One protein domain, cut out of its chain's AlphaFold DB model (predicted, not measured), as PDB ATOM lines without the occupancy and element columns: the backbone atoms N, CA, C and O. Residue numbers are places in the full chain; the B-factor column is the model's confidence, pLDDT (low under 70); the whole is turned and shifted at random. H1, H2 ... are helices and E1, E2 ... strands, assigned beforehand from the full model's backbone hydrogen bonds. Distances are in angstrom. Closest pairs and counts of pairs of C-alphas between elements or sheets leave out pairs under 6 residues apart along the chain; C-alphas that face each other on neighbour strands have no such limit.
ATOM      1  N   LYS A 296      -4.956  32.455  29.686       88.81
ATOM      2  CA  LYS A 296      -3.739  33.225  29.967       88.81
ATOM      3  C   LYS A 296      -2.518  32.370  29.628       88.81
ATOM      4  O   LYS A 296      -2.162  31.445  30.346       88.81
ATOM      5  N   ILE A 297      -1.877  32.719  28.523       91.12
ATOM      6  CA  ILE A 297      -0.693  32.085  27.954       91.12
ATOM      7  C   ILE A 297       0.559  32.739  28.543       91.12
ATOM      8  O   ILE A 297       0.930  33.849  28.155       91.12
ATOM      9  N   ASP A 298       1.206  32.049  29.475       91.19
ATOM     10  CA  ASP A 298       2.587  32.306  29.892       91.19
ATOM     11  C   ASP A 298       3.555  31.348  29.158       91.19
ATOM     12  O   ASP A 298       3.166  30.670  28.208       91.19
ATOM     13  N   ALA A 299       4.825  31.280  29.568       91.75
ATOM     14  CA  ALA A 299       5.794  30.381  28.933       91.75
ATOM     15  C   ALA A 299       5.504  28.878  29.154       91.75
ATOM     16  O   ALA A 299       5.829  28.074  28.280       91.75
ATOM     17  N   ASP A 300       4.905  28.488  30.287       92.62
ATOM     18  CA  ASP A 300       4.513  27.093  30.554       92.62
ATOM     19  C   ASP A 300       3.320  26.700  29.675       92.62
ATOM     20  O   ASP A 300       3.357  25.676  28.989       92.62
ATOM     21  N   VAL A 301       2.301  27.557  29.619       92.44
ATOM     22  CA  VAL A 301       1.113  27.356  28.782       92.44
ATOM     23  C   VAL A 301       1.492  27.367  27.302       92.44
ATOM     24  O   VAL A 301       1.035  26.506  26.556       92.44
ATOM     25  N   LEU A 302       2.383  28.271  26.875       93.75
ATOM     26  CA  LEU A 302       2.927  28.298  25.513       93.75
ATOM     27  C   LEU A 302       3.612  26.973  25.162       93.75
ATOM     28  O   LEU A 302       3.340  26.406  24.108       93.75
ATOM     29  N   TYR A 303       4.465  26.448  26.045       93.06
ATOM     30  CA  TYR A 303       5.116  25.156  25.832       93.06
ATOM     31  C   TYR A 303       4.107  24.011  25.693       93.06
ATOM     32  O   TYR A 303       4.215  23.204  24.769       93.06
ATOM     33  N   ARG A 304       3.105  23.944  26.574       92.31
ATOM     34  CA  ARG A 304       2.071  22.897  26.533       92.31
ATOM     35  C   ARG A 304       1.201  22.994  25.290       92.31
ATOM     36  O   ARG A 304       0.947  21.969  24.670       92.31
ATOM     37  N   MET A 305       0.826  24.209  24.897       92.69
ATOM     38  CA  MET A 305       0.140  24.483  23.638       92.69
ATOM     39  C   MET A 305       0.961  23.974  22.449       92.69
ATOM     40  O   MET A 305       0.428  23.265  21.598       92.69
ATOM     41  N   MET A 306       2.265  24.270  22.404       92.12
ATOM     42  CA  MET A 306       3.148  23.780  21.339       92.12
ATOM     43  C   MET A 306       3.241  22.247  21.315       92.12
ATOM     44  O   MET A 306       3.273  21.654  20.240       92.12
ATOM     45  N   CYS A 307       3.256  21.595  22.481       90.50
ATOM     46  CA  CYS A 307       3.233  20.133  22.573       90.50
ATOM     47  C   CYS A 307       1.924  19.539  22.034       90.50
ATOM     48  O   CYS A 307       1.972  18.641  21.198       90.50
ATOM     49  N   ASP A 308       0.776  20.048  22.490       92.00
ATOM     50  CA  ASP A 308      -0.556  19.525  22.146       92.00
ATOM     51  C   ASP A 308      -0.885  19.698  20.658       92.00
ATOM     52  O   ASP A 308      -1.557  18.877  20.043       92.00
ATOM     53  N   THR A 309      -0.355  20.757  20.051       90.94
ATOM     54  CA  THR A 309      -0.572  21.072  18.631       90.94
ATOM     55  C   THR A 309       0.514  20.520  17.703       90.94
ATOM     56  O   THR A 309       0.506  20.807  16.509       90.94
ATOM     57  N   GLY A 310       1.452  19.722  18.225       88.06
ATOM     58  CA  GLY A 310       2.480  19.041  17.429       88.06
ATOM     59  C   GLY A 310       3.640  19.922  16.949       88.06
ATOM     60  O   GLY A 310       4.535  19.425  16.271       88.06
ATOM     61  N   ILE A 311       3.686  21.199  17.338       89.25
ATOM     62  CA  ILE A 311       4.761  22.156  17.001       89.25
ATOM     63  C   ILE A 311       5.843  22.232  18.087       89.25
ATOM     64  O   ILE A 311       6.485  23.260  18.285       89.25
ATOM     65  N   CYS A 312       6.014  21.151  18.845       82.75
ATOM     66  CA  CYS A 312       6.868  21.152  20.019       82.75
ATOM     67  C   CYS A 312       8.326  21.501  19.664       82.75
ATOM     68  O   CYS A 312       8.896  20.862  18.770       82.75
ATOM     69  N   PRO A 313       8.957  22.461  20.367       81.56
ATOM     70  CA  PRO A 313      10.327  22.842  20.073       81.56
ATOM     71  C   PRO A 313      11.305  21.682  20.295       81.56
ATOM     72  O   PRO A 313      11.234  20.941  21.282       81.56
ATOM     73  N   ARG A 314      12.243  21.532  19.358       85.94
ATOM     74  CA  ARG A 314      13.294  20.507  19.373       85.94
ATOM     75  C   ARG A 314      14.663  21.177  19.381       85.94
ATOM     76  O   ARG A 314      14.830  22.249  18.812       85.94
ATOM     77  N   ASN A 315      15.628  20.551  20.043       83.81
ATOM     78  CA  ASN A 315      17.023  20.979  19.986       83.81
ATOM     79  C   ASN A 315      17.673  20.580  18.648       83.81
ATOM     80  O   ASN A 315      17.065  19.904  17.816       83.81
ATOM     81  N   GLU A 316      18.940  20.951  18.475       80.62
ATOM     82  CA  GLU A 316      19.751  20.652  17.283       80.62
ATOM     83  C   GLU A 316      19.862  19.146  16.972       80.62
ATOM     84  O   GLU A 316      20.068  18.758  15.827       80.62
ATOM     85  N   TYR A 317      19.653  18.287  17.975       82.50
ATOM     86  CA  TYR A 317      19.669  16.826  17.860       82.50
ATOM     87  C   TYR A 317      18.271  16.219  17.636       82.50
ATOM     88  O   TYR A 317      18.084  15.013  17.785       82.50
ATOM     89  N   GLY A 318      17.255  17.038  17.347       81.94
ATOM     90  CA  GLY A 318      15.876  16.591  17.118       81.94
ATOM     91  C   GLY A 318      15.125  16.143  18.379       81.94
ATOM     92  O   GLY A 318      14.000  15.644  18.278       81.94
ATOM     93  N   THR A 319      15.702  16.333  19.567       86.31
ATOM     94  CA  THR A 319      15.095  15.962  20.855       86.31
ATOM     95  C   THR A 319      14.208  17.089  21.373       86.31
ATOM     96  O   THR A 319      14.598  18.254  21.337       86.31
ATOM     97  N   GLN A 320      13.027  16.750  21.889       88.25
ATOM     98  CA  GLN A 320      12.103  17.713  22.490       88.25
ATOM     99  C   GLN A 320      12.760  18.471  23.655       88.25
ATOM    100  O   GLN A 320      13.320  17.860  24.571       88.25
ATOM    101  N   VAL A 321      12.686  19.805  23.636       88.81
ATOM    102  CA  VAL A 321      13.209  20.630  24.735       88.81
ATOM    103  C   VAL A 321      12.280  20.563  25.948       88.81
ATOM    104  O   VAL A 321      11.071  20.406  25.817       88.81
ATOM    105  N   LYS A 322      12.837  20.700  27.155       88.38
ATOM    106  CA  LYS A 322      12.049  20.726  28.398       88.38
ATOM    107  C   LYS A 322      11.389  22.094  28.601       88.38
ATOM    108  O   LYS A 322      11.969  23.112  28.229       88.38
ATOM    109  N   VAL A 323      10.260  22.127  29.315       87.12
ATOM    110  CA  VAL A 323       9.535  23.370  29.659       87.12
ATOM    111  C   VAL A 323      10.443  24.452  30.256       87.12
ATOM    112  O   VAL A 323      10.379  25.599  29.832       87.12
ATOM    113  N   GLY A 324      11.369  24.083  31.152       88.69
ATOM    114  CA  GLY A 324      12.286  25.038  31.783       88.69
ATOM    115  C   GLY A 324      13.176  25.782  30.783       88.69
ATOM    116  O   GLY A 324      13.450  26.963  30.971       88.69
ATOM    117  N   HIS A 325      13.556  25.138  29.675       88.50
ATOM    118  CA  HIS A 325      14.314  25.793  28.612       88.50
ATOM    119  C   HIS A 325      13.467  26.840  27.875       88.50
ATOM    120  O   HIS A 325      13.961  27.928  27.574       88.50
ATOM    121  N   VAL A 326      12.180  26.553  27.647       87.06
ATOM    122  CA  VAL A 326      11.235  27.521  27.070       87.06
ATOM    123  C   VAL A 326      11.004  28.697  28.011       87.06
ATOM    124  O   VAL A 326      11.040  29.846  27.576       87.06
ATOM    125  N   THR A 327      10.854  28.440  29.311       87.38
ATOM    126  CA  THR A 327      10.694  29.490  30.326       87.38
ATOM    127  C   THR A 327      11.908  30.421  30.394       87.38
ATOM    128  O   THR A 327      11.735  31.641  30.437       87.38
ATOM    129  N   SER A 328      13.130  29.879  30.342       89.25
ATOM    130  CA  SER A 328      14.367  30.674  30.328       89.25
ATOM    131  C   SER A 328      14.556  31.477  29.039       89.25
ATOM    132  O   SER A 328      15.128  32.562  29.081       89.25
ATOM    133  N   ASN A 329      14.032  30.993  27.909       90.31
ATOM    134  CA  ASN A 329      14.188  31.609  26.588       90.31
ATOM    135  C   ASN A 329      12.860  32.139  26.026       90.31
ATOM    136  O   ASN A 329      12.621  32.111  24.818       90.31
ATOM    137  N   LYS A 330      11.986  32.642  26.906       89.69
ATOM    138  CA  LYS A 330      10.630  33.100  26.561       89.69
ATOM    139  C   LYS A 330      10.589  34.048  25.362       89.69
ATOM    140  O   LYS A 330       9.702  33.933  24.529       89.69
ATOM    141  N   GLU A 331      11.558  34.948  25.219       89.44
ATOM    142  CA  GLU A 331      11.578  35.881  24.090       89.44
ATOM    143  C   GLU A 331      11.657  35.183  22.736       89.44
ATOM    144  O   GLU A 331      10.927  35.546  21.815       89.44
ATOM    145  N   HIS A 332      12.510  34.169  22.636       90.38
ATOM    146  CA  HIS A 332      12.670  33.384  21.424       90.38
ATOM    147  C   HIS A 332      11.363  32.656  21.079       90.38
ATOM    148  O   HIS A 332      10.797  32.895  20.016       90.38
ATOM    149  N   TYR A 333      10.810  31.885  22.016       91.38
ATOM    150  CA  TYR A 333       9.616  31.068  21.767       91.38
ATOM    151  C   TYR A 333       8.335  31.885  21.557       91.38
ATOM    152  O   TYR A 333       7.510  31.552  20.708       91.38
ATOM    153  N   PHE A 334       8.170  33.012  22.255       92.56
ATOM    154  CA  PHE A 334       7.058  33.918  21.956       92.56
ATOM    155  C   PHE A 334       7.203  34.536  20.557       92.56
ATOM    156  O   PHE A 334       6.202  34.669  19.854       92.56
ATOM    157  N   LYS A 335       8.424  34.875  20.113       91.56
ATOM    158  CA  LYS A 335       8.678  35.342  18.738       91.56
ATOM    159  C   LYS A 335       8.440  34.264  17.695       91.56
ATOM    160  O   LYS A 335       8.188  34.628  16.548       91.56
ATOM    161  N   GLU A 336       8.527  32.982  18.035       90.81
ATOM    162  CA  GLU A 336       8.201  31.909  17.098       90.81
ATOM    163  C   GLU A 336       6.716  31.923  16.761       90.81
ATOM    164  O   GLU A 336       6.398  31.999  15.578       90.81
ATOM    165  N   ILE A 337       5.835  31.957  17.765       92.62
ATOM    166  CA  ILE A 337       4.379  31.818  17.590       92.62
ATOM    167  C   ILE A 337       3.674  33.148  17.298       92.62
ATOM    168  O   ILE A 337       2.823  33.235  16.404       92.62
ATOM    169  N   PHE A 338       4.017  34.201  18.036       92.19
ATOM    170  CA  PHE A 338       3.328  35.485  17.962       92.19
ATOM    171  C   PHE A 338       4.010  36.435  16.976       92.19
ATOM    172  O   PHE A 338       5.232  36.438  16.797       92.19
ATOM    173  N   ASN A 339       3.216  37.288  16.331       90.00
ATOM    174  CA  ASN A 339       3.706  38.340  15.448       90.00
ATOM    175  C   ASN A 339       4.261  39.509  16.276       90.00
ATOM    176  O   ASN A 339       3.655  40.579  16.388       90.00
ATOM    177  N   MET A 340       5.430  39.283  16.879       85.50
ATOM    178  CA  MET A 340       6.077  40.249  17.765       85.50
ATOM    179  C   MET A 340       6.444  41.547  17.051       85.50
ATOM    180  O   MET A 340       6.451  42.592  17.685       85.50
ATOM    181  N   GLU A 341       6.681  41.530  15.740       84.00
ATOM    182  CA  GLU A 341       6.924  42.752  14.969       84.00
ATOM    183  C   GLU A 341       5.680  43.655  14.947       84.00
ATOM    184  O   GLU A 341       5.761  44.849  15.244       84.00
ATOM    185  N   LYS A 342       4.505  43.081  14.664       81.38
ATOM    186  CA  LYS A 342       3.232  43.813  14.690       81.38
ATOM    187  C   LYS A 342       2.878  44.266  16.106       81.38
ATOM    188  O   LYS A 342       2.430  45.396  16.287       81.38
ATOM    189  N   ILE A 343       3.131  43.425  17.109       77.06
ATOM    190  CA  ILE A 343       2.944  43.764  18.527       77.06
ATOM    191  C   ILE A 343       3.854  44.927  18.933       77.06
ATOM    192  O   ILE A 343       3.376  45.907  19.499       77.06
ATOM    193  N   ASN A 344       5.139  44.870  18.586       80.75
ATOM    194  CA  ASN A 344       6.113  45.907  18.911       80.75
ATOM    195  C   ASN A 344       5.792  47.233  18.221       80.75
ATOM    196  O   ASN A 344       5.935  48.274  18.848       80.75
ATOM    197  N   ARG A 345       5.266  47.217  16.988       79.81
ATOM    198  CA  ARG A 345       4.757  48.433  16.325       79.81
ATOM    199  C   ARG A 345       3.597  49.093  17.081       79.81
ATOM    200  O   ARG A 345       3.442  50.308  17.012       79.81
ATOM    201  N   MET A 346       2.789  48.316  17.805       70.62
ATOM    202  CA  MET A 346       1.713  48.842  18.659       70.62
ATOM    203  C   MET A 346       2.214  49.286  20.045       70.62
ATOM    204  O   MET A 346       1.562  50.094  20.718       70.62
ATOM    205  N   LEU A 347       3.361  48.774  20.496       68.75
ATOM    206  CA  LEU A 347       3.984  49.157  21.758       68.75
ATOM    207  C   LEU A 347       4.720  50.501  21.595       68.75
ATOM    208  O   LEU A 347       5.585  50.678  20.749       68.75
ATOM    209  N   LYS A 348       4.376  51.484  22.437       67.75
ATOM    210  CA  LYS A 348       5.107  52.759  22.544       67.75
ATOM    211  C   LYS A 348       6.460  52.547  23.246       67.75
ATOM    212  O   LYS A 348       6.577  51.643  24.065       67.75
ATOM    213  N   VAL A 349       7.413  53.460  23.019       63.62
ATOM    214  CA  VAL A 349       8.837  53.434  23.454       63.62
ATOM    215  C   VAL A 349       9.088  53.078  24.937       63.62
ATOM    216  O   VAL A 349      10.157  52.593  25.279       63.62
ATOM    217  N   ASN A 350       8.100  53.233  25.824       67.75
ATOM    218  CA  ASN A 350       8.229  52.970  27.266       67.75
ATOM    219  C   ASN A 350       7.501  51.702  27.751       67.75
ATOM    220  O   ASN A 350       7.220  51.572  28.944       67.75
ATOM    221  N   LYS A 351       7.134  50.799  26.837       73.00
ATOM    222  CA  LYS A 351       6.387  49.574  27.139       73.00
ATOM    223  C   LYS A 351       7.257  48.357  26.863       73.00
ATOM    224  O   LYS A 351       7.865  48.262  25.803       73.00
ATOM    225  N   THR A 352       7.282  47.417  27.800       81.00
ATOM    226  CA  THR A 352       8.035  46.161  27.653       81.00
ATOM    227  C   THR A 352       7.077  44.984  27.687       81.00
ATOM    228  O   THR A 352       6.198  44.927  28.544       81.00
ATOM    229  N   PHE A 353       7.197  44.060  26.733       83.38
ATOM    230  CA  PHE A 353       6.317  42.896  26.682       83.38
ATOM    231  C   PHE A 353       6.482  42.044  27.948       83.38
ATOM    232  O   PHE A 353       7.599  41.717  28.346       83.38
ATOM    233  N   TYR A 354       5.366  41.690  28.587       82.94
ATOM    234  CA  TYR A 354       5.363  40.940  29.844       82.94
ATOM    235  C   TYR A 354       5.451  39.419  29.633       82.94
ATOM    236  O   TYR A 354       5.427  38.663  30.601       82.94
ATOM    237  N   TYR A 355       5.565  38.952  28.384       87.06
ATOM    238  CA  TYR A 355       5.560  37.523  28.041       87.06
ATOM    239  C   TYR A 355       4.316  36.794  28.545       87.06
ATOM    240  O   TYR A 355       4.376  35.650  28.982       87.06
ATOM    241  N   HIS A 356       3.190  37.503  28.484       86.94
ATOM    242  CA  HIS A 356       1.876  36.968  28.772       86.94
ATOM    243  C   HIS A 356       0.889  37.457  27.721       86.94
ATOM    244  O   HIS A 356       0.844  38.647  27.387       86.94
ATOM    245  N   VAL A 357       0.085  36.528  27.232       86.56
ATOM    246  CA  VAL A 357      -1.001  36.782  26.289       86.56
ATOM    247  C   VAL A 357      -2.281  36.223  26.883       86.56
ATOM    248  O   VAL A 357      -2.260  35.183  27.519       86.56
ATOM    249  N   VAL A 358      -3.400  36.909  26.708       86.12
ATOM    250  CA  VAL A 358      -4.719  36.449  27.153       86.12
ATOM    251  C   VAL A 358      -5.613  36.365  25.926       86.12
ATOM    252  O   VAL A 358      -5.719  37.354  25.204       86.12
ATOM    253  N   SER A 359      -6.206  35.208  25.633       84.62
ATOM    254  CA  SER A 359      -7.012  35.033  24.418       84.62
ATOM    255  C   SER A 359      -8.103  33.980  24.575       84.62
ATOM    256  O   SER A 359      -7.909  32.974  25.246       84.62
ATOM    257  N   ASP A 360      -9.236  34.202  23.917       79.31
ATOM    258  CA  ASP A 360     -10.352  33.259  23.777       79.31
ATOM    259  C   ASP A 360     -10.422  32.618  22.373       79.31
ATOM    260  O   ASP A 360     -11.403  31.949  22.049       79.31
ATOM    261  N   GLY A 361      -9.405  32.854  21.534       77.62
ATOM    262  CA  GLY A 361      -9.346  32.433  20.130       77.62
ATOM    263  C   GLY A 361      -9.890  33.465  19.134       77.62
ATOM    264  O   GLY A 361      -9.475  33.477  17.976       77.62
ATOM    265  N   VAL A 362     -10.721  34.410  19.579       76.06
ATOM    266  CA  VAL A 362     -11.264  35.491  18.736       76.06
ATOM    267  C   VAL A 362     -10.473  36.777  18.959       76.06
ATOM    268  O   VAL A 362      -9.954  37.401  18.025       76.06
ATOM    269  N   SER A 363     -10.343  37.157  20.223       73.06
ATOM    270  CA  SER A 363      -9.652  38.349  20.687       73.06
ATOM    271  C   SER A 363      -8.372  37.978  21.427       73.06
ATOM    272  O   SER A 363      -8.201  36.867  21.932       73.06
ATOM    273  N   MET A 364      -7.420  38.903  21.444       76.62
ATOM    274  CA  MET A 364      -6.125  38.708  22.071       76.62
ATOM    275  C   MET A 364      -5.675  39.982  22.771       76.62
ATOM    276  O   MET A 364      -5.665  41.070  22.192       76.62
ATOM    277  N   SER A 365      -5.249  39.809  24.013       80.94
ATOM    278  CA  SER A 365      -4.690  40.841  24.867       80.94
ATOM    279  C   SER A 365      -3.239  40.539  25.174       80.94
ATOM    280  O   SER A 365      -2.911  39.554  25.830       80.94
ATOM    281  N   ILE A 366      -2.362  41.413  24.701       81.38
ATOM    282  CA  ILE A 366      -0.924  41.339  24.944       81.38
ATOM    283  C   ILE A 366      -0.615  42.148  26.194       81.38
ATOM    284  O   ILE A 366      -0.870  43.356  26.218       81.38
ATOM    285  N   LEU A 367      -0.053  41.502  27.213       82.31
ATOM    286  CA  LEU A 367       0.286  42.163  28.468       82.31
ATOM    287  C   LEU A 367       1.676  42.799  28.383       82.31
ATOM    288  O   LEU A 367       2.626  42.188  27.893       82.31
ATOM    289  N   TYR A 368       1.813  44.023  28.878       76.50
ATOM    290  CA  TYR A 368       3.079  44.754  28.907       76.50
ATOM    291  C   TYR A 368       3.277  45.464  30.242       76.50
ATOM    292  O   TYR A 368       2.324  45.974  30.829       76.50
ATOM    293  N   LYS A 369       4.530  45.529  30.695       76.62
ATOM    294  CA  LYS A 369       4.929  46.331  31.849       76.62
ATOM    295  C   LYS A 369       5.146  47.782  31.427       76.62
ATOM    296  O   LYS A 369       5.747  48.067  30.381       76.62
ATOM    297  N   VAL A 370       4.679  48.691  32.271       69.94
ATOM    298  CA  VAL A 370       4.900  50.135  32.184       69.94
ATOM    299  C   VAL A 370       5.694  50.583  33.405       69.94
ATOM    300  O   VAL A 370       5.539  50.030  34.488       69.94
ATOM    301  N   ARG A 371       6.558  51.594  33.244       68.56
ATOM    302  CA  ARG A 371       7.268  52.201  34.379       68.56
ATOM    303  C   ARG A 371       6.268  52.756  35.399       68.56
ATOM    304  O   ARG A 371       5.338  53.460  35.007       68.56
ATOM    305  N   GLN A 372       6.516  52.509  36.684       65.31
ATOM    306  CA  GLN A 372       5.643  52.932  37.785       65.31
ATOM    307  C   GLN A 372       5.326  54.436  37.747       65.31
ATOM    308  O   GLN A 372       4.175  54.826  37.856       65.31
ATOM    309  N   THR A 373       6.315  55.277  37.433       63.19
ATOM    310  CA  THR A 373       6.136  56.734  37.306       63.19
ATOM    311  C   THR A 373       5.103  57.150  36.254       63.19
ATOM    312  O   THR A 373       4.438  58.169  36.402       63.19
ATOM    313  N   VAL A 374       4.953  56.368  35.182       62.62
ATOM    314  CA  VAL A 374       3.934  56.594  34.147       62.62
ATOM    315  C   VAL A 374       2.578  56.063  34.613       62.62
ATOM    316  O   VAL A 374       1.552  56.651  34.285       62.62
ATOM    317  N   LEU A 375       2.569  54.971  35.380       58.69
ATOM    318  CA  LEU A 375       1.364  54.399  35.973       58.69
ATOM    319  C   LEU A 375       0.724  55.375  36.975       58.69
ATOM    320  O   LEU A 375      -0.466  55.661  36.873       58.69
ATOM    321  N   ASP A 376       1.525  55.962  37.860       59.19
ATOM    322  CA  ASP A 376       1.062  56.921  38.870       59.19
ATOM    323  C   ASP A 376       0.452  58.180  38.217       59.19
ATOM    324  O   ASP A 376      -0.545  58.720  38.691       59.19
ATOM    325  N   GLN A 377       0.977  58.597  37.057       59.06
ATOM    326  CA  GLN A 377       0.421  59.689  36.243       59.06
ATOM    327  C   GLN A 377      -0.849  59.312  35.459       59.06
ATOM    328  O   GLN A 377      -1.531  60.197  34.940       59.06
ATOM    329  N   LEU A 378      -1.146  58.020  35.295       52.75
ATOM    330  CA  LEU A 378      -2.290  57.524  34.524       52.75
ATOM    331  C   LEU A 378      -3.530  57.239  35.385       52.75
ATOM    332  O   LEU A 378      -4.611  57.142  34.810       52.75
ATOM    333  N   ILE A 379      -3.387  57.083  36.708       53.47
ATOM    334  CA  ILE A 379      -4.414  56.445  37.559       53.47
ATOM    335  C   ILE A 379      -5.067  57.387  38.584       53.47
ATOM    336  O   ILE A 379      -6.116  57.052  39.118       53.47
ATOM    337  N   THR A 380      -4.545  58.585  38.857       55.78
ATOM    338  CA  THR A 380      -5.260  59.490  39.779       55.78
ATOM    339  C   THR A 380      -6.600  59.937  39.186       55.78
ATOM    340  O   THR A 380      -6.611  60.516  38.098       55.78
ATOM    341  N   ASP A 381      -7.700  59.745  39.921       50.94
ATOM    342  CA  ASP A 381      -9.071  60.098  39.508       50.94
ATOM    343  C   ASP A 381      -9.183  61.528  38.963       50.94
ATOM    344  O   ASP A 381      -9.862  61.770  37.968       50.94
ATOM    345  N   GLY A 382      -8.458  62.480  39.562       54.44
ATOM    346  CA  GLY A 382      -8.410  63.867  39.091       54.44
ATOM    347  C   GLY A 382      -7.771  64.028  37.707       54.44
ATOM    348  O   GLY A 382      -8.234  64.836  36.909       54.44
ATOM    349  N   VAL A 383      -6.747  63.235  37.385       56.72
ATOM    350  CA  VAL A 383      -6.093  63.243  36.064       56.72
ATOM    351  C   VAL A 383      -6.927  62.490  35.034       56.72
ATOM    352  O   VAL A 383      -7.023  62.949  33.900       56.72
ATOM    353  N   VAL A 384      -7.558  61.374  35.411       56.16
ATOM    354  CA  VAL A 384      -8.467  60.630  34.522       56.16
ATOM    355  C   VAL A 384      -9.679  61.491  34.173       56.16
ATOM    356  O   VAL A 384      -9.991  61.646  32.995       56.16
ATOM    357  N   LYS A 385     -10.305  62.125  35.172       59.62
ATOM    358  CA  LYS A 385     -11.421  63.054  34.969       59.62
ATOM    359  C   LYS A 385     -11.013  64.237  34.094       59.62
ATOM    360  O   LYS A 385     -11.674  64.496  33.097       59.62
ATOM    361  N   LYS A 386      -9.884  64.886  34.398       63.88
ATOM    362  CA  LYS A 386      -9.374  65.994  33.584       63.88
ATOM    363  C   LYS A 386      -9.100  65.565  32.139       63.88
ATOM    364  O   LYS A 386      -9.491  66.260  31.223       63.88
ATOM    365  N   ARG A 387      -8.494  64.398  31.907       59.44
ATOM    366  CA  ARG A 387      -8.252  63.871  30.549       59.44
ATOM    367  C   ARG A 387      -9.533  63.504  29.806       59.44
ATOM    368  O   ARG A 387      -9.564  63.604  28.584       59.44
ATOM    369  N   TYR A 388     -10.560  63.061  30.522       61.44
ATOM    370  CA  TYR A 388     -11.887  62.842  29.958       61.44
ATOM    371  C   TYR A 388     -12.527  64.166  29.532       61.44
ATOM    372  O   TYR A 388     -12.976  64.284  28.396       61.44
ATOM    373  N   GLU A 389     -12.474  65.180  30.394       68.19
ATOM    374  CA  GLU A 389     -12.962  66.535  30.108       68.19
ATOM    375  C   GLU A 389     -12.161  67.224  28.984       68.19
ATOM    376  O   GLU A 389     -12.749  67.865  28.117       68.19
ATOM    377  N   ASP A 390     -10.843  67.015  28.932       73.25
ATOM    378  CA  ASP A 390      -9.931  67.528  27.898       73.25
ATOM    379  C   ASP A 390     -10.073  66.778  26.549       73.25
ATOM    380  O   ASP A 390      -9.324  67.042  25.606       73.25
ATOM    381  N   GLY A 391     -10.988  65.805  26.440       56.50
ATOM    382  CA  GLY A 391     -11.235  65.045  25.206       56.50
ATOM    383  C   GLY A 391     -10.104  64.089  24.812       56.50
ATOM    384  O   GLY A 391     -10.003  63.673  23.658       56.50
ATOM    385  N   PHE A 392      -9.231  63.728  25.755       50.16
ATOM    386  CA  PHE A 392      -8.080  62.853  25.512       50.16
ATOM    387  C   PHE A 392      -8.491  61.393  25.263       50.16
ATOM    388  O   PHE A 392      -7.749  60.623  24.646       50.16
ATOM    389  N   TYR A 393      -9.664  60.997  25.762       52.47
ATOM    390  CA  TYR A 393     -10.259  59.695  25.494       52.47
ATOM    391  C   TYR A 393     -11.256  59.810  24.343       52.47
ATOM    392  O   TYR A 393     -12.150  60.646  24.355       52.47
ATOM    393  N   VAL A 394     -11.098  58.931  23.356       51.78
ATOM    394  CA  VAL A 394     -12.004  58.836  22.201       51.78
ATOM    395  C   VAL A 394     -13.121  57.818  22.463       51.78
ATOM    396  O   VAL A 394     -14.215  57.934  21.919       51.78
ATOM    397  N   TYR A 395     -12.866  56.831  23.330       50.56
ATOM    398  CA  TYR A 395     -13.780  55.726  23.598       50.56
ATOM    399  C   TYR A 395     -13.971  55.465  25.097       50.56
ATOM    400  O   TYR A 395     -12.996  55.424  25.849       50.56
ATOM    401  N   GLU A 396     -15.210  55.189  25.491       49.00
ATOM    402  CA  GLU A 396     -15.593  54.492  26.716       49.00
ATOM    403  C   GLU A 396     -15.554  52.978  26.474       49.00
ATOM    404  O   GLU A 396     -15.906  52.494  25.396       49.00
ATOM    405  N   LEU A 397     -15.114  52.206  27.467       46.41
ATOM    406  CA  LEU A 397     -15.087  50.746  27.395       46.41
ATOM    407  C   LEU A 397     -16.116  50.176  28.366       46.41
ATOM    408  O   LEU A 397     -16.001  50.391  29.570       46.41
ATOM    409  N   ALA A 398     -17.068  49.395  27.853       35.44
ATOM    410  CA  ALA A 398     -17.896  48.547  28.699       35.44
ATOM    411  C   ALA A 398     -17.065  47.318  29.095       35.44
ATOM    412  O   ALA A 398     -16.687  46.494  28.254       35.44
ATOM    413  N   ILE A 399     -16.709  47.247  30.374       39.03
ATOM    414  CA  ILE A 399     -16.021  46.108  30.980       39.03
ATOM    415  C   ILE A 399     -17.102  45.283  31.678       39.03
ATOM    416  O   ILE A 399     -17.802  45.826  32.532       39.03
ATOM    417  N   ASP A 400     -17.246  44.002  31.320       34.75
ATOM    418  CA  ASP A 400     -17.996  43.071  32.171       34.75
ATOM    419  C   ASP A 400     -17.307  43.075  33.549       34.75
ATOM    420  O   ASP A 400     -16.106  42.792  33.608       34.75
ATOM    421  N   PRO A 401     -18.007  43.411  34.648       29.39
ATOM    422  CA  PRO A 401     -17.431  43.415  35.993       29.39
ATOM    423  C   PRO A 401     -16.773  42.083  36.403       29.39
ATOM    424  O   PRO A 401     -15.951  42.081  37.317       29.39
ATOM    425  N   ASN A 402     -17.062  40.970  35.718       32.47
ATOM    426  CA  ASN A 402     -16.427  39.665  35.945       32.47
ATOM    427  C   ASN A 402     -15.083  39.470  35.217       32.47
ATOM    428  O   ASN A 402     -14.339  38.524  35.513       32.47
ATOM    429  N   MET A 403     -14.753  40.347  34.270       37.75
ATOM    430  CA  MET A 403     -13.522  40.314  33.491       37.75
ATOM    431  C   MET A 403     -12.616  41.460  33.948       37.75
ATOM    432  O   MET A 403     -12.975  42.634  33.870       37.75
ATOM    433  N   LYS A 404     -11.375  41.157  34.364       40.03
ATOM    434  CA  LYS A 404     -10.348  42.212  34.425       40.03
ATOM    435  C   LYS A 404     -10.300  42.909  33.052       40.03
ATOM    436  O   LYS A 404     -10.519  42.262  32.028       40.03
ATOM    437  N   THR A 405      -9.984  44.207  33.030       40.88
ATOM    438  CA  THR A 405     -10.020  45.161  31.887       40.88
ATOM    439  C   THR A 405      -9.424  44.682  30.542       40.88
ATOM    440  O   THR A 405      -9.594  45.324  29.494       40.88
ATOM    441  N   TRP A 406      -8.756  43.532  30.546       41.94
ATOM    442  CA  TRP A 406      -8.158  42.795  29.445       41.94
ATOM    443  C   TRP A 406      -9.135  42.363  28.341       41.94
ATOM    444  O   TRP A 406      -8.669  42.210  27.220       41.94
ATOM    445  N   MET A 407     -10.450  42.238  28.570       45.47
ATOM    446  CA  MET A 407     -11.432  41.894  27.514       45.47
ATOM    447  C   MET A 407     -12.713  42.749  27.556       45.47
ATOM    448  O   MET A 407     -13.816  42.252  27.691       45.47
ATOM    449  N   ALA A 408     -12.590  44.074  27.454       42.75
ATOM    450  CA  ALA A 408     -13.759  44.919  27.147       42.75
ATOM    451  C   ALA A 408     -14.370  44.532  25.784       42.75
ATOM    452  O   ALA A 408     -13.655  44.534  24.776       42.75
ATOM    453  N   VAL A 409     -15.667  44.221  25.793       44.00
ATOM    454  CA  VAL A 409     -16.434  43.619  24.686       44.00
ATOM    455  C   VAL A 409     -16.967  44.687  23.720       44.00
ATOM    456  O   VAL A 409     -17.014  44.489  22.503       44.00
ATOM    457  N   VAL A 410     -17.278  45.872  24.249       42.78
ATOM    458  CA  VAL A 410     -17.851  46.996  23.501       42.78
ATOM    459  C   VAL A 410     -17.038  48.256  23.780       42.78
ATOM    460  O   VAL A 410     -16.703  48.555  24.931       42.78
ATOM    461  N   ARG A 411     -16.709  48.999  22.720       50.09
ATOM    462  CA  ARG A 411     -16.221  50.377  22.835       50.09
ATOM    463  C   ARG A 411     -17.326  51.321  22.383       50.09
ATOM    464  O   ARG A 411     -17.897  51.125  21.314       50.09
ATOM    465  N   ARG A 412     -17.613  52.344  23.172       45.62
ATOM    466  CA  ARG A 412     -18.528  53.422  22.813       45.62
ATOM    467  C   ARG A 412     -17.709  54.651  22.488       45.62
ATOM    468  O   ARG A 412     -16.873  55.057  23.280       45.62
ATOM    469  N   ASP A 413     -17.895  55.210  21.308       58.81
ATOM    470  CA  ASP A 413     -17.283  56.484  20.950       58.81
ATOM    471  C   ASP A 413     -17.905  57.606  21.795       58.81
ATOM    472  O   ASP A 413     -19.128  57.748  21.828       58.81
ATOM    473  N   ILE A 414     -17.072  58.361  22.516       59.03
ATOM    474  CA  ILE A 414     -17.526  59.353  23.509       59.03
ATOM    475  C   ILE A 414     -18.254  60.517  22.833       59.03
ATOM    476  O   ILE A 414     -19.233  61.030  23.369       59.03
ATOM    477  N   GLN A 415     -17.799  60.930  21.648       61.94
ATOM    478  CA  GLN A 415     -18.362  62.086  20.948       61.94
ATOM    479  C   GLN A 415     -19.637  61.731  20.189       61.94
ATOM    480  O   GLN A 415     -20.621  62.465  20.232       61.94
ATOM    481  N   THR A 416     -19.624  60.611  19.473       63.66
ATOM    482  CA  THR A 416     -20.739  60.199  18.610       63.66
ATOM    483  C   THR A 416     -21.760  59.333  19.340       63.66
ATOM    484  O   THR A 416     -22.833  59.062  18.804       63.66
ATOM    485  N   GLY A 417     -21.428  58.848  20.540       51.44
ATOM    486  CA  GLY A 417     -22.234  57.900  21.305       51.44
ATOM    487  C   GLY A 417     -22.345  56.520  20.655       51.44
ATOM    488  O   GLY A 417     -23.056  55.667  21.188       51.44
ATOM    489  N   LYS A 418     -21.668  56.295  19.519       49.38
ATOM    490  CA  LYS A 418     -21.786  55.087  18.707       49.38
ATOM    491  C   LYS A 418     -21.049  53.936  19.369       49.38
ATOM    492  O   LYS A 418     -19.833  53.973  19.556       49.38
ATOM    493  N   GLU A 419     -21.789  52.886  19.677       42.03
ATOM    494  CA  GLU A 419     -21.220  51.638  20.156       42.03
ATOM    495  C   GLU A 419     -20.691  50.825  18.980       42.03
ATOM    496  O   GLU A 419     -21.352  50.625  17.959       42.03
ATOM    497  N   VAL A 420     -19.450  50.378  19.110       45.50
ATOM    498  CA  VAL A 420     -18.798  49.484  18.169       45.50
ATOM    499  C   VAL A 420     -18.330  48.294  18.986       45.50
ATOM    500  O   VAL A 420     -17.419  48.416  19.809       45.50
ATOM    501  N   CYS A 421     -18.932  47.124  18.761       39.38
ATOM    502  CA  CYS A 421     -18.334  45.875  19.220       39.38
ATOM    503  C   CYS A 421     -16.890  45.838  18.721       39.38
ATOM    504  O   CYS A 421     -16.634  46.036  17.530       39.38
ATOM    505  N   ALA A 422     -15.935  45.524  19.595       41.12
ATOM    506  CA  ALA A 422     -14.543  45.331  19.181       41.12
ATOM    507  C   ALA A 422     -14.357  44.104  18.242       41.12
ATOM    508  O   ALA A 422     -13.227  43.741  17.929       41.12
TER     509      ALA A 422
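This is residues 296 to 422 of the 442 residues of an uncharacterized protein of Sphingobacteriaceae bacterium (UniProt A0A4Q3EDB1). A loose, elongated chain of three parts in a row: a group of three helices, H1, H2 and H3, at one end, a long strand hairpin, E1 and E2, in the middle with H4 beside it, and a small three-stranded sheet, E3 E4 E5, at the other end. H5 and H6 form an arm from the hairpin toward that sheet, which is well separated from E1 and E2. The printed part has 127 residues, with six named helices and five named strands in the order H1 H2 H3 H4 E1 E2 H5 H6 E3 E4 E5, a mixed class of helices and strands. Both sheets are antiparallel; E3 E4 E5 is a meander, each strand the antiparallel neighbour of the one before. The radius of gyration of the C-alphas is 18.6 A, and they span 61 by 32 by 26 A.

H1, residues 299 to 308, begins with C-alpha 299 at (5.794, 30.381, 28.933) and is 14.3 A long. H2 is residues 323 to 328, H3 residues 330 to 337 and H4 residues 340 to 346. E1, residues 351 to 359, measures 20.0 A and bends by 75 degrees at residue 355. E2, residues 363 to 370, measures 22.0 A and begins at (-9.652, 38.349, 20.687). H5 is residues 372 to 379; H6, residues 381 to 389, is 12.0 A long. E3 is residues 395 to 398, E4 residues 410 to 413 and E5 residues 419 to 421, with C-alpha 421 at (-18.334, 45.875, 19.220).

H1 and H2, a helical hairpin, touch at a steep tilt of 38 degrees, opposite ways, with C-alphas 299 and 327 closest at 5.2 A. H1 and H3 only just touch, with 3 pairs of C-alphas within 8 A, the closest being 299 and 330 at 6.0 A. The closest C-alphas of H3 and E1, Lys 330 and Tyr 355, are 6.9 A apart. Residues 296 to 297 pair antiparallel with residues 357 to 358 of E1. In the hairpin E1 and E2, N 354 and O 367 are 2.9 A apart, within hydrogen-bond range. H4 and E1 are near each other, with 5 pairs of C-alphas within 10 A. H5 and H6 are close but not clearly touching, C-alphas 378 and 384 being closest at 6.9 A. H6 is not on the sheet E3 E4 E5. Across its hairpins, N 396 and O 412 are 2.8 A apart, and N 420 and O 411 are 2.8 A apart, both within range. Every O i to N i+4 pair is within range in H1, H2, H3, H4 and H6; in H5, 3 of 4 are.

The C-alphas of Tyr 317 and Glu 389 are the two farthest apart, at 60.7 A. The printed part has no cut. The links H1 to H2 and E3 to E4 are long. The mean pLDDT of the printed part is 71.1; residues 347 to 350, 370 to 389 and 391 to 422 are under 70.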